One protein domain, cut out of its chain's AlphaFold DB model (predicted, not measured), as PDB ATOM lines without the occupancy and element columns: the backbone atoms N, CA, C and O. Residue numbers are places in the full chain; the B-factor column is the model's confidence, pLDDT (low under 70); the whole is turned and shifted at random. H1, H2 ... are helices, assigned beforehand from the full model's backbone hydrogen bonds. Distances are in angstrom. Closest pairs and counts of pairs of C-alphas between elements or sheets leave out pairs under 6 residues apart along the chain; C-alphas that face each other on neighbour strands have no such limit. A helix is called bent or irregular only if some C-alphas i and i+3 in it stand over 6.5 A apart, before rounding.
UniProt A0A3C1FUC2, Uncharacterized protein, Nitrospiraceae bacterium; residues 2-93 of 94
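What this domain is: This is residues 2 to 93 of the 94 residues of an uncharacterized protein of Nitrospiraceae bacterium (UniProt A0A3C1FUC2). One long helix, H4, makes the length of this rod-shaped model; H3 folds back along its earlier part as a helical hairpin, and H2 packs on its later part. The short H1 and residues 6 to 19 make a small head beyond H2, while residues 86 to 93, of which 86 to 91 belong to H4, stick out. The printed part has 92 residues with four named helices, H1, H2, H3 and H4 in chain order, and no named strand; the class is all helix. The whole is loose, with a radius of gyration of the C-alphas of 16.2 A and spans of 57 by 22 by 19 A.

Where its parts are: Find C-alpha 57 at (-2.054, -10.165, -25.324); from there H4, residues 57 to 91, runs 50.9 A to C-alpha 91 at (-27.767, 23.311, -53.849). Look before it for H3, residues 41 to 53, 18.6 A long. H2 holds residues 20 to 27 over 10.3 A and is neither bent nor irregular, but only just: C-alphas 22 and 25 are 6.1 A apart. H1, residues 2 to 5, begins at C-alpha 2, (-12.615, 8.311, -59.391), and measures 5.0 A.

How they stand to each other: Start on H4, whose residues 59 to 70 alone touch H3; the closest C-alphas, of Met 51 and Lys 60, are 5.2 A apart. This hairpin has a shallow tilt of 25 degrees, opposite ways. Farther along, residues 74 to 84 of H4 alone touch H2, closest at the C-alphas of Leu 24 and Ala 77, 6.1 A. These two stand at a steep tilt of 41 degrees, the same way. H1 is close to H2 but not clearly touching, with the C-alphas of Phe 4 and Val 23 closest at 7.9 A. H1 is apart from H3 and H4, and H2 is apart from H3. In H3 and H4 every O i to N i+4 pair is within hydrogen-bond range; in H2 it is 3 of 4, and H1 is too short for such a pair.

The domain as a whole: The two C-alphas farthest apart, of Pro 55 and Ser 93, are 57.7 A apart. The printed part has no cut; the links H1 to H2 and H2 to H3 are long, and H3 to H4 is tight. The mean pLDDT of the printed part is 95.4, with residues 92 to 93 under 70.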
ATOM      1  N   VAL A   2     -12.600   7.797 -58.000       91.38
ATOM      2  CA  VAL A   2     -12.615   8.311 -59.391       91.38
ATOM      3  C   VAL A   2     -12.992   9.803 -59.516       91.38
ATOM      4  O   VAL A   2     -12.163  10.514 -60.073       91.38
ATOM      5  N   PRO A   3     -14.100  10.312 -58.923       93.31
ATOM      6  CA  PRO A   3     -14.502  11.715 -59.115       93.31
ATOM      7  C   PRO A   3     -13.492  12.745 -58.584       93.31
ATOM      8  O   PRO A   3     -13.446  13.876 -59.056       93.31
ATOM      9  N   PHE A   4     -12.661  12.366 -57.608       95.62
ATOM     10  CA  PHE A   4     -11.591  13.220 -57.079       95.62
ATOM     11  C   PHE A   4     -10.306  13.090 -57.903       95.62
ATOM     12  O   PHE A   4      -9.567  14.054 -58.079       95.62
ATOM     13  N   ARG A   5     -10.041  11.890 -58.441       94.81
ATOM     14  CA  ARG A   5      -8.865  11.606 -59.272       94.81
ATOM     15  C   ARG A   5      -8.940  12.308 -60.627       94.81
ATOM     16  O   ARG A   5      -7.931  12.844 -61.077       94.81
ATOM     17  N   ASP A   6     -10.100  12.280 -61.276       95.69
ATOM     18  CA  ASP A   6     -10.327  12.963 -62.558       95.69
ATOM     19  C   ASP A   6     -10.702  14.446 -62.402       95.69
ATOM     20  O   ASP A   6     -10.732  15.175 -63.392       95.69
ATOM     21  N   LYS A   7     -10.884  14.901 -61.153       94.12
ATOM     22  CA  LYS A   7     -11.223  16.274 -60.759       94.12
ATOM     23  C   LYS A   7     -12.630  16.721 -61.168       94.12
ATOM     24  O   LYS A   7     -12.888  17.921 -61.186       94.12
ATOM     25  N   SER A   8     -13.545  15.786 -61.429       93.56
ATOM     26  CA  SER A   8     -14.977  16.093 -61.574       93.56
ATOM     27  C   SER A   8     -15.554  16.722 -60.301       93.56
ATOM     28  O   SER A   8     -16.452  17.553 -60.372       93.56
ATOM     29  N   VAL A   9     -15.003  16.359 -59.138       92.88
ATOM     30  CA  VAL A   9     -15.225  17.034 -57.856       92.88
ATOM     31  C   VAL A   9     -13.869  17.475 -57.313       92.88
ATOM     32  O   VAL A   9     -12.979  16.647 -57.105       92.88
ATOM     33  N   TYR A  10     -13.691  18.780 -57.092       94.12
ATOM     34  CA  TYR A  10     -12.411  19.333 -56.656       94.12
ATOM     35  C   TYR A  10     -12.575  20.489 -55.668       94.12
ATOM     36  O   TYR A  10     -13.377  21.396 -55.869       94.12
ATOM     37  N   HIS A  11     -11.734  20.483 -54.636       94.38
ATOM     38  CA  HIS A  11     -11.565  21.583 -53.699       94.38
ATOM     39  C   HIS A  11     -10.080  21.967 -53.636       94.38
ATOM     40  O   HIS A  11      -9.210  21.097 -53.659       94.38
ATOM     41  N   TRP A  12      -9.761  23.259 -53.526       94.88
ATOM     42  CA  TRP A  12      -8.371  23.747 -53.567       94.88
ATOM     43  C   TRP A  12      -7.481  23.139 -52.469       94.88
ATOM     44  O   TRP A  12      -6.297  22.899 -52.698       94.88
ATOM     45  N   LYS A  13      -8.058  22.807 -51.304       94.88
ATOM     46  CA  LYS A  13      -7.356  22.116 -50.200       94.88
ATOM     47  C   LYS A  13      -6.864  20.709 -50.552       94.88
ATOM     48  O   LYS A  13      -5.974  20.216 -49.874       94.88
ATOM     49  N   LEU A  14      -7.398  20.077 -51.601       94.69
ATOM     50  CA  LEU A  14      -6.929  18.762 -52.038       94.69
ATOM     51  C   LEU A  14      -5.496  18.821 -52.573       94.69
ATOM     52  O   LEU A  14      -4.807  17.811 -52.558       94.69
ATOM     53  N   ASN A  15      -5.044  19.972 -53.091       94.56
ATOM     54  CA  ASN A  15      -3.703  20.146 -53.667       94.56
ATOM     55  C   ASN A  15      -3.319  19.051 -54.695       94.56
ATOM     56  O   ASN A  15      -2.181  18.597 -54.771       94.56
ATOM     57  N   GLY A  16      -4.306  18.576 -55.466       93.50
ATOM     58  CA  GLY A  16      -4.130  17.492 -56.441       93.50
ATOM     59  C   GLY A  16      -4.143  16.080 -55.845       93.50
ATOM     60  O   GLY A  16      -4.101  15.110 -56.602       93.50
ATOM     61  N   SER A  17      -4.241  15.956 -54.522       95.25
ATOM     62  CA  SER A  17      -4.413  14.679 -53.853       95.25
ATOM     63  C   SER A  17      -5.790  14.081 -54.102       95.25
ATOM     64  O   SER A  17      -6.828  14.739 -54.132       95.25
ATOM     65  N   TYR A  18      -5.722  12.771 -54.258       95.19
ATOM     66  CA  TYR A  18      -6.790  11.804 -54.230       95.19
ATOM     67  C   TYR A  18      -7.466  11.545 -52.909       95.19
ATOM     68  O   TYR A  18      -8.632  11.185 -52.867       95.19
ATOM     69  N   SER A  19      -6.609  11.430 -51.892       95.25
ATOM     70  CA  SER A  19      -6.747  10.390 -50.874       95.25
ATOM     71  C   SER A  19      -7.979  10.635 -50.014       95.25
ATOM     72  O   SER A  19      -8.328  11.783 -49.769       95.25
ATOM     73  N   ILE A  20      -8.630   9.583 -49.513       95.88
ATOM     74  CA  ILE A  20      -9.812   9.763 -48.652       95.88
ATOM     75  C   ILE A  20      -9.507  10.649 -47.433       95.88
ATOM     76  O   ILE A  20     -10.366  11.400 -46.986       95.88
ATOM     77  N   LYS A  21      -8.258  10.636 -46.958       94.44
ATOM     78  CA  LYS A  21      -7.802  11.446 -45.828       94.44
ATOM     79  C   LYS A  21      -7.625  12.919 -46.147       94.44
ATOM     80  O   LYS A  21      -7.705  13.726 -45.234       94.44
ATOM     81  N   ASP A  22      -7.368  13.246 -47.408       95.94
ATOM     82  CA  ASP A  22      -7.288  14.632 -47.866       95.94
ATOM     83  C   ASP A  22      -8.670  15.121 -48.308       95.94
ATOM     84  O   ASP A  22      -9.038  16.267 -48.064       95.94
ATOM     85  N   VAL A  23      -9.466  14.233 -48.914       97.12
ATOM     86  CA  VAL A  23     -10.829  14.519 -49.367       97.12
ATOM     87  C   VAL A  23     -11.766  14.790 -48.199       97.12
ATOM     88  O   VAL A  23     -12.481  15.789 -48.234       97.12
ATOM     89  N   LEU A  24     -11.747  13.950 -47.161       97.69
ATOM     90  CA  LEU A  24     -12.639  14.084 -46.011       97.69
ATOM     91  C   LEU A  24     -12.572  15.481 -45.362       97.69
ATOM     92  O   LEU A  24     -13.593  16.158 -45.379       97.69
ATOM     93  N   PRO A  25     -11.422  15.978 -44.868       97.25
ATOM     94  CA  PRO A  25     -11.349  17.298 -44.239       97.25
ATOM     95  C   PRO A  25     -11.498  18.459 -45.233       97.25
ATOM     96  O   PRO A  25     -11.768  19.593 -44.825       97.25
ATOM     97  N   ALA A  26     -11.283  18.222 -46.532       96.62
ATOM     98  CA  ALA A  26     -11.484  19.244 -47.552       96.62
ATOM     99  C   ALA A  26     -12.967  19.499 -47.839       96.62
ATOM    100  O   ALA A  26     -13.316  20.647 -48.108       96.62
ATOM    101  N   LEU A  27     -13.803  18.457 -47.792       95.75
ATOM    102  CA  LEU A  27     -15.234  18.546 -48.091       95.75
ATOM    103  C   LEU A  27     -16.104  18.599 -46.831       95.75
ATOM    104  O   LEU A  27     -17.072  19.342 -46.800       95.75
ATOM    105  N   VAL A  28     -15.731  17.875 -45.776       97.06
ATOM    106  CA  VAL A  28     -16.514  17.739 -44.543       97.06
ATOM    107  C   VAL A  28     -15.711  18.297 -43.366       97.06
ATOM    108  O   VAL A  28     -14.880  17.624 -42.751       97.06
ATOM    109  N   VAL A  29     -15.939  19.575 -43.056       94.00
ATOM    110  CA  VAL A  29     -15.221  20.280 -41.984       94.00
ATOM    111  C   VAL A  29     -15.477  19.606 -40.633       94.00
ATOM    112  O   VAL A  29     -16.612  19.308 -40.278       94.00
ATOM    113  N   GLY A  30     -14.410  19.402 -39.858       95.44
ATOM    114  CA  GLY A  30     -14.477  18.788 -38.527       95.44
ATOM    115  C   GLY A  30     -14.200  17.283 -38.508       95.44
ATOM    116  O   GLY A  30     -14.051  16.726 -37.423       95.44
ATOM    117  N   TYR A  31     -14.056  16.642 -39.672       97.06
ATOM    118  CA  TYR A  31     -13.703  15.227 -39.776       97.06
ATOM    119  C   TYR A  31     -12.309  15.046 -40.381       97.06
ATOM    120  O   TYR A  31     -11.984  15.606 -41.426       97.06
ATOM    121  N   SER A  32     -11.468  14.253 -39.719       96.62
ATOM    122  CA  SER A  32     -10.116  13.920 -40.175       96.62
ATOM    123  C   SER A  32      -9.645  12.608 -39.540       96.62
ATOM    124  O   SER A  32     -10.343  12.011 -38.721       96.62
ATOM    125  N   TYR A  33      -8.448  12.160 -39.915       96.88
ATOM    126  CA  TYR A  33      -7.791  10.992 -39.320       96.88
ATOM    127  C   TYR A  33      -6.770  11.380 -38.234       96.88
ATOM    128  O   TYR A  33      -6.154  10.503 -37.639       96.88
ATOM    129  N   GLU A  34      -6.558  12.675 -37.973       95.12
ATOM    130  CA  GLU A  34      -5.422  13.179 -37.176       95.12
ATOM    131  C   GLU A  34      -5.418  12.685 -35.724       95.12
ATOM    132  O   GLU A  34      -4.356  12.548 -35.123       95.12
ATOM    133  N   ASN A  35      -6.593  12.368 -35.177       94.06
ATOM    134  CA  ASN A  35      -6.748  11.918 -33.793       94.06
ATOM    135  C   ASN A  35      -6.605  10.397 -33.614       94.06
ATOM    136  O   ASN A  35      -6.748   9.904 -32.495       94.06
ATOM    137  N   LEU A  36      -6.342   9.644 -34.687       97.12
ATOM    138  CA  LEU A  36      -6.169   8.196 -34.610       97.12
ATOM    139  C   LEU A  36      -4.691   7.820 -34.413       97.12
ATOM    140  O   LEU A  36      -3.838   8.317 -35.156       97.12
ATOM    141  N   PRO A  37      -4.372   6.885 -33.493       97.88
ATOM    142  CA  PRO A  37      -3.022   6.332 -33.364       97.88
ATOM    143  C   PRO A  37      -2.516   5.698 -34.665       97.88
ATOM    144  O   PRO A  37      -1.346   5.829 -35.019       97.88
ATOM    145  N   ILE A  38      -3.419   5.046 -35.401       98.12
ATOM    146  CA  ILE A  38      -3.206   4.571 -36.765       98.12
ATOM    147  C   ILE A  38      -4.032   5.468 -37.677       98.12
ATOM    148  O   ILE A  38      -5.251   5.356 -37.722       98.12
ATOM    149  N   ASN A  39      -3.372   6.364 -38.405       97.06
ATOM    150  CA  ASN A  39      -4.038   7.324 -39.293       97.06
ATOM    151  C   ASN A  39      -3.634   7.161 -40.767       97.06
ATOM    152  O   ASN A  39      -3.935   8.002 -41.621       97.06
ATOM    153  N   SER A  40      -2.941   6.071 -41.104       96.75
ATOM    154  CA  SER A  40      -2.527   5.820 -42.473       96.75
ATOM    155  C   SER A  40      -2.526   4.368 -42.895       96.75
ATOM    156  O   SER A  40      -2.350   3.482 -42.074       96.75
ATOM    157  N   GLY A  41      -2.720   4.128 -44.197       95.81
ATOM    158  CA  GLY A  41      -2.735   2.775 -44.750       95.81
ATOM    159  C   GLY A  41      -1.388   2.059 -44.621       95.81
ATOM    160  O   GLY A  41      -1.356   0.854 -44.373       95.81
ATOM    161  N   ASP A  42      -0.276   2.787 -44.722       97.25
ATOM    162  CA  ASP A  42       1.065   2.265 -44.454       97.25
ATOM    163  C   ASP A  42       1.249   1.921 -42.966       97.25
ATOM    164  O   ASP A  42       1.706   0.818 -42.656       97.25
ATOM    165  N   MET A  43       0.793   2.779 -42.044       98.12
ATOM    166  CA  MET A  43       0.809   2.470 -40.611       98.12
ATOM    167  C   MET A  43      -0.122   1.314 -40.258       98.12
ATOM    168  O   MET A  43       0.267   0.457 -39.474       98.12
ATOM    169  N   ALA A  44      -1.311   1.239 -40.854       98.25
ATOM    170  CA  ALA A  44      -2.259   0.150 -40.642       98.25
ATOM    171  C   ALA A  44      -1.663  -1.186 -41.101       98.25
ATOM    172  O   ALA A  44      -1.716  -2.174 -40.372       98.25
ATOM    173  N   SER A  45      -1.014  -1.202 -42.268       98.31
ATOM    174  CA  SER A  45      -0.328  -2.395 -42.782       98.31
ATOM    175  C   SER A  45       0.808  -2.838 -41.854       98.31
ATOM    176  O   SER A  45       0.916  -4.020 -41.526       98.31
ATOM    177  N   ALA A  46       1.632  -1.897 -41.381       98.56
ATOM    178  CA  ALA A  46       2.715  -2.190 -40.443       98.56
ATOM    179  C   ALA A  46       2.193  -2.656 -39.070       98.56
ATOM    180  O   ALA A  46       2.706  -3.622 -38.501       98.56
ATOM    181  N   ALA A  47       1.150  -2.008 -38.551       98.44
ATOM    182  CA  ALA A  47       0.515  -2.343 -37.282       98.44
ATOM    183  C   ALA A  47      -0.139  -3.727 -37.321       98.44
ATOM    184  O   ALA A  47      -0.009  -4.482 -36.362       98.44
ATOM    185  N   TRP A  48      -0.763  -4.103 -38.440       98.56
ATOM    186  CA  TRP A  48      -1.295  -5.450 -38.642       98.56
ATOM    187  C   TRP A  48      -0.205  -6.522 -38.533       98.56
ATOM    188  O   TRP A  48      -0.357  -7.490 -37.786       98.56
ATOM    189  N   VAL A  49       0.926  -6.330 -39.223       98.50
ATOM    190  CA  VAL A  49       2.069  -7.255 -39.135       98.50
ATOM    191  C   VAL A  49       2.599  -7.327 -37.701       98.50
ATOM    192  O   VAL A  49       2.811  -8.429 -37.190       98.50
ATOM    193  N   ARG A  50       2.738  -6.177 -37.023       98.25
ATOM    194  CA  ARG A  50       3.154  -6.111 -35.612       98.25
ATOM    195  C   ARG A  50       2.198  -6.887 -34.704       98.25
ATOM    196  O   ARG A  50       2.645  -7.718 -33.927       98.25
ATOM    197  N   MET A  51       0.892  -6.675 -34.846       98.44
ATOM    198  CA  MET A  51      -0.149  -7.335 -34.052       98.44
ATOM    199  C   MET A  51      -0.125  -8.863 -34.190       98.44
ATOM    200  O   MET A  51      -0.372  -9.580 -33.219       98.44
ATOM    201  N   ILE A  52       0.147  -9.384 -35.392       98.12
ATOM    202  CA  ILE A  52       0.252 -10.834 -35.616       98.12
ATOM    203  C   ILE A  52       1.442 -11.421 -34.849       98.12
ATOM    204  O   ILE A  52       1.333 -12.527 -34.321       98.12
ATOM    205  N   GLN A  53       2.554 -10.689 -34.799       98.12
ATOM    206  CA  GLN A  53       3.805 -11.123 -34.175       98.12
ATOM    207  C   GLN A  53       3.874 -10.831 -32.670       98.12
ATOM    208  O   GLN A  53       4.765 -11.352 -32.006       98.12
ATOM    209  N   GLU A  54       2.954 -10.025 -32.135       98.19
ATOM    210  CA  GLU A  54       2.959  -9.564 -30.747       98.19
ATOM    211  C   GLU A  54       2.617 -10.695 -29.751       98.19
ATOM    212  O   GLU A  54       1.495 -11.228 -29.794       98.19
ATOM    213  N   PRO A  55       3.549 -11.078 -28.851       97.75
ATOM    214  CA  PRO A  55       3.290 -12.075 -27.813       97.75
ATOM    215  C   PRO A  55       2.490 -11.539 -26.614       97.75
ATOM    216  O   PRO A  55       1.825 -12.338 -25.948       97.75
ATOM    217  N   ASP A  56       2.538 -10.237 -26.306       98.44
ATOM    218  CA  ASP A  56       1.741  -9.662 -25.218       98.44
ATOM    219  C   ASP A  56       0.284  -9.470 -25.658       98.44
ATOM    220  O   ASP A  56      -0.047  -8.639 -26.505       98.44
ATOM    221  N   LEU A  57      -0.624 -10.221 -25.030       98.12
ATOM    222  CA  LEU A  57      -2.054 -10.165 -25.324       98.12
ATOM    223  C   LEU A  57      -2.659  -8.771 -25.117       98.12
ATOM    224  O   LEU A  57      -3.569  -8.402 -25.859       98.12
ATOM    225  N   LYS A  58      -2.166  -7.989 -24.147       98.38
ATOM    226  CA  LYS A  58      -2.684  -6.635 -23.897       98.38
ATOM    227  C   LYS A  58      -2.297  -5.679 -25.014       98.38
ATOM    228  O   LYS A  58      -3.139  -4.918 -25.489       98.38
ATOM    229  N   GLU A  59      -1.043  -5.736 -25.450       98.31
ATOM    230  CA  GLU A  59      -0.560  -4.920 -26.563       98.31
ATOM    231  C   GLU A  59      -1.221  -5.342 -27.878       98.31
ATOM    232  O   GLU A  59      -1.674  -4.496 -28.648       98.31
ATOM    233  N   LYS A  60      -1.395  -6.648 -28.095       98.62
ATOM    234  CA  LYS A  60      -2.136  -7.180 -29.241       98.62
ATOM    235  C   LYS A  60      -3.574  -6.663 -29.293       98.62
ATOM    236  O   LYS A  60      -4.028  -6.232 -30.353       98.62
ATOM    237  N   GLU A  61      -4.282  -6.677 -28.164       98.62
ATOM    238  CA  GLU A  61      -5.646  -6.149 -28.074       98.62
ATOM    239  C   GLU A  61      -5.691  -4.630 -28.304       98.62
ATOM    240  O   GLU A  61      -6.609  -4.136 -28.963       98.62
ATOM    241  N   ARG A  62      -4.688  -3.886 -27.820       98.75
ATOM    242  CA  ARG A  62      -4.565  -2.446 -28.079       98.75
ATOM    243  C   ARG A  62      -4.420  -2.159 -29.573       98.75
ATOM    244  O   ARG A  62      -5.190  -1.365 -30.106       98.75
ATOM    245  N   ILE A  63      -3.494  -2.833 -30.259       98.69
ATOM    246  CA  ILE A  63      -3.282  -2.646 -31.704       98.69
ATOM    247  C   ILE A  63      -4.538  -3.027 -32.490       98.69
ATOM    248  O   ILE A  63      -4.914  -2.327 -33.428       98.69
ATOM    249  N   TYR A  64      -5.208  -4.113 -32.096       98.69
ATOM    250  CA  TYR A  64      -6.459  -4.533 -32.722       98.69
ATOM    251  C   TYR A  64      -7.540  -3.448 -32.637       98.69
ATOM    252  O   TYR A  64      -8.187  -3.154 -33.640       98.69
ATOM    253  N   LYS A  65      -7.711  -2.822 -31.465       98.75
ATOM    254  CA  LYS A  65      -8.658  -1.713 -31.269       98.75
ATOM    255  C   LYS A  65      -8.301  -0.500 -32.128       98.75
ATOM    256  O   LYS A  65      -9.166   0.013 -32.823       98.75
ATOM    257  N   GLU A  66      -7.027  -0.115 -32.170       98.69
ATOM    258  CA  GLU A  66      -6.565   1.008 -33.001       98.69
ATOM    259  C   GLU A  66      -6.777   0.758 -34.502       98.69
ATOM    260  O   GLU A  66      -7.156   1.666 -35.242       98.69
ATOM    261  N   LEU A  67      -6.576  -0.483 -34.963       98.75
ATOM    262  CA  LEU A  67      -6.884  -0.885 -36.338       98.75
ATOM    263  C   LEU A  67      -8.388  -0.849 -36.618       98.75
ATOM    264  O   LEU A  67      -8.796  -0.448 -37.709       98.75
ATOM    265  N   LEU A  68      -9.211  -1.266 -35.653       98.62
ATOM    266  CA  LEU A  68     -10.663  -1.234 -35.779       98.62
ATOM    267  C   LEU A  68     -11.188   0.205 -35.856       98.62
ATOM    268  O   LEU A  68     -12.032   0.483 -36.707       98.62
ATOM    269  N   ASP A  69     -10.649   1.118 -35.046       98.50
ATOM    270  CA  ASP A  69     -10.979   2.547 -35.094       98.50
ATOM    271  C   ASP A  69     -10.607   3.157 -36.456       98.50
ATOM    272  O   ASP A  69     -11.406   3.878 -37.057       98.50
ATOM    273  N   TYR A  70      -9.441   2.800 -37.007       98.31
ATOM    274  CA  TYR A  70      -9.047   3.199 -38.364       98.31
ATOM    275  C   TYR A  70     -10.009   2.664 -39.439       98.31
ATOM    276  O   TYR A  70     -10.450   3.417 -40.309       98.31
ATOM    277  N   CYS A  71     -10.402   1.388 -39.357       98.00
ATOM    278  CA  CYS A  71     -11.354   0.783 -40.299       98.00
ATOM    279  C   CYS A  71     -12.754   1.410 -40.204       98.00
ATOM    280  O   CYS A  71     -13.432   1.597 -41.221       98.00
ATOM    281  N   HIS A  72     -13.194   1.746 -38.987       98.19
ATOM    282  CA  HIS A  72     -14.428   2.492 -38.769       98.19
ATOM    283  C   HIS A  72     -14.341   3.843 -39.477       98.19
ATOM    284  O   HIS A  72     -15.230   4.171 -40.265       98.19
ATOM    285  N   GLN A  73     -13.268   4.601 -39.240       97.94
ATOM    286  CA  GLN A  73     -13.087   5.924 -39.830       97.94
ATOM    287  C   GLN A  73     -13.090   5.879 -41.363       97.94
ATOM    288  O   GLN A  73     -13.726   6.734 -41.971       97.94
ATOM    289  N   ASP A  74     -12.472   4.869 -41.989       97.38
ATOM    290  CA  ASP A  74     -12.534   4.668 -43.446       97.38
ATOM    291  C   ASP A  74     -13.978   4.520 -43.953       97.38
ATOM    292  O   ASP A  74     -14.353   5.117 -44.965       97.38
ATOM    293  N   THR A  75     -14.816   3.779 -43.225       97.62
ATOM    294  CA  THR A  75     -16.229   3.584 -43.586       97.62
ATOM    295  C   THR A  75     -17.046   4.859 -43.373       97.62
ATOM    296  O   THR A  75     -17.796   5.274 -44.258       97.62
ATOM    297  N   LEU A  76     -16.880   5.506 -42.216       98.25
ATOM    298  CA  LEU A  76     -17.569   6.752 -41.879       98.25
ATOM    299  C   LEU A  76     -17.211   7.869 -42.866       98.25
ATOM    300  O   LEU A  76     -18.096   8.577 -43.341       98.25
ATOM    301  N   ALA A  77     -15.931   7.990 -43.224       98.00
ATOM    302  CA  ALA A  77     -15.453   8.974 -44.184       98.00
ATOM    303  C   ALA A  77     -16.160   8.835 -45.538       98.00
ATOM    304  O   ALA A  77     -16.575   9.834 -46.118       98.00
ATOM    305  N   MET A  78     -16.343   7.603 -46.031       97.12
ATOM    306  CA  MET A  78     -17.051   7.362 -47.291       97.12
ATOM    307  C   MET A  78     -18.518   7.801 -47.238       97.12
ATOM    308  O   MET A  78     -18.992   8.396 -48.205       97.12
ATOM    309  N   ALA A  79     -19.219   7.526 -46.133       98.25
ATOM    310  CA  ALA A  79     -20.614   7.929 -45.959       98.25
ATOM    311  C   ALA A  79     -20.755   9.459 -45.908       98.25
ATOM    312  O   ALA A  79     -21.528  10.025 -46.672       98.25
ATOM    313  N   LEU A  80     -19.928  10.130 -45.100       98.38
ATOM    314  CA  LEU A  80     -19.943  11.591 -44.979       98.38
ATOM    315  C   LEU A  80     -19.615  12.291 -46.301       98.38
ATOM    316  O   LEU A  80     -20.262  13.268 -46.663       98.38
ATOM    317  N   ILE A  81     -18.624  11.784 -47.042       97.19
ATOM    318  CA  ILE A  81     -18.278  12.326 -48.362       97.19
ATOM    319  C   ILE A  81     -19.451  12.159 -49.338       97.19
ATOM    320  O   ILE A  81     -19.711  13.064 -50.127       97.19
ATOM    321  N   LEU A  82     -20.153  11.023 -49.304       96.31
ATOM    322  CA  LEU A  82     -21.313  10.792 -50.164       96.31
ATOM    323  C   LEU A  82     -22.470  11.744 -49.828       96.31
ATOM    324  O   LEU A  82     -23.054  12.323 -50.742       96.31
ATOM    325  N   ASP A  83     -22.766  11.936 -48.543       97.31
ATOM    326  CA  ASP A  83     -23.818  12.851 -48.083       97.31
ATOM    327  C   ASP A  83     -23.519  14.307 -48.475       97.31
ATOM    328  O   ASP A  83     -24.398  15.028 -48.960       97.31
ATOM    329  N   GLU A  84     -22.258  14.729 -48.353       95.94
ATOM    330  CA  GLU A  84     -21.815  16.051 -48.801       95.94
ATOM    331  C   GLU A  84     -21.958  16.202 -50.324       95.94
ATOM    332  O   GLU A  84     -22.475  17.207 -50.813       95.94
ATOM    333  N   MET A  85     -21.586  15.176 -51.099       94.00
ATOM    334  CA  MET A  85     -21.761  15.185 -52.556       94.00
ATOM    335  C   MET A  85     -23.236  15.285 -52.972       94.00
ATOM    336  O   MET A  85     -23.541  15.985 -53.938       94.00
ATOM    337  N   HIS A  86     -24.157  14.623 -52.266       94.75
ATOM    338  CA  HIS A  86     -25.594  14.788 -52.512       94.75
ATOM    339  C   HIS A  86     -26.061  16.213 -52.200       94.75
ATOM    340  O   HIS A  86     -26.742  16.823 -53.025       94.75
ATOM    341  N   SER A  87     -25.622  16.780 -51.075       94.25
ATOM    342  CA  SER A  87     -25.961  18.153 -50.674       94.25
ATOM    343  C   SER A  87     -25.495  19.191 -51.707       94.25
ATOM    344  O   SER A  87     -26.212  20.144 -52.016       94.25
ATOM    345  N   MET A  88     -24.318  18.992 -52.311       90.75
ATOM    346  CA  MET A  88     -23.832  19.840 -53.407       90.75
ATOM    347  C   MET A  88     -24.775  19.827 -54.622       90.75
ATOM    348  O   MET A  88     -25.000  20.873 -55.226       90.75
ATOM    349  N   LEU A  89     -25.352  18.673 -54.979       88.19
ATOM    350  CA  LEU A  89     -26.276  18.555 -56.117       88.19
ATOM    351  C   LEU A  89     -27.618  19.252 -55.857       88.19
ATOM    352  O   LEU A  89     -28.165  19.896 -56.755       88.19
ATOM    353  N   GLU A  90     -28.133  19.155 -54.632       88.81
ATOM    354  CA  GLU A  90     -29.371  19.833 -54.229       88.81
ATOM    355  C   GLU A  90     -29.213  21.358 -54.286       88.81
ATOM    356  O   GLU A  90     -30.069  22.052 -54.835       88.81
ATOM    357  N   ASN A  91     -28.070  21.877 -53.830       75.69
ATOM    358  CA  ASN A  91     -27.767  23.311 -53.849       75.69
ATOM    359  C   ASN A  91     -27.549  23.887 -55.262       75.69
ATOM    360  O   ASN A  91     -27.675  25.095 -55.454       75.69
ATOM    361  N   HIS A  92     -27.236  23.047 -56.253       60.25
ATOM    362  CA  HIS A  92     -27.086  23.444 -57.660       60.25
ATOM    363  C   HIS A  92     -28.400  23.422 -58.461       60.25
ATOM    364  O   HIS A  92     -28.403  23.823 -59.623       60.25
ATOM    365  N   SER A  93     -29.507  22.967 -57.864       52.25
ATOM    366  CA  SER A  93     -30.824  22.868 -58.515       52.25
ATOM    367  C   SER A  93     -31.728  24.095 -58.281       52.25
ATOM    368  O   SER A  93     -32.942  24.005 -58.476       52.25
TER     369      SER A  93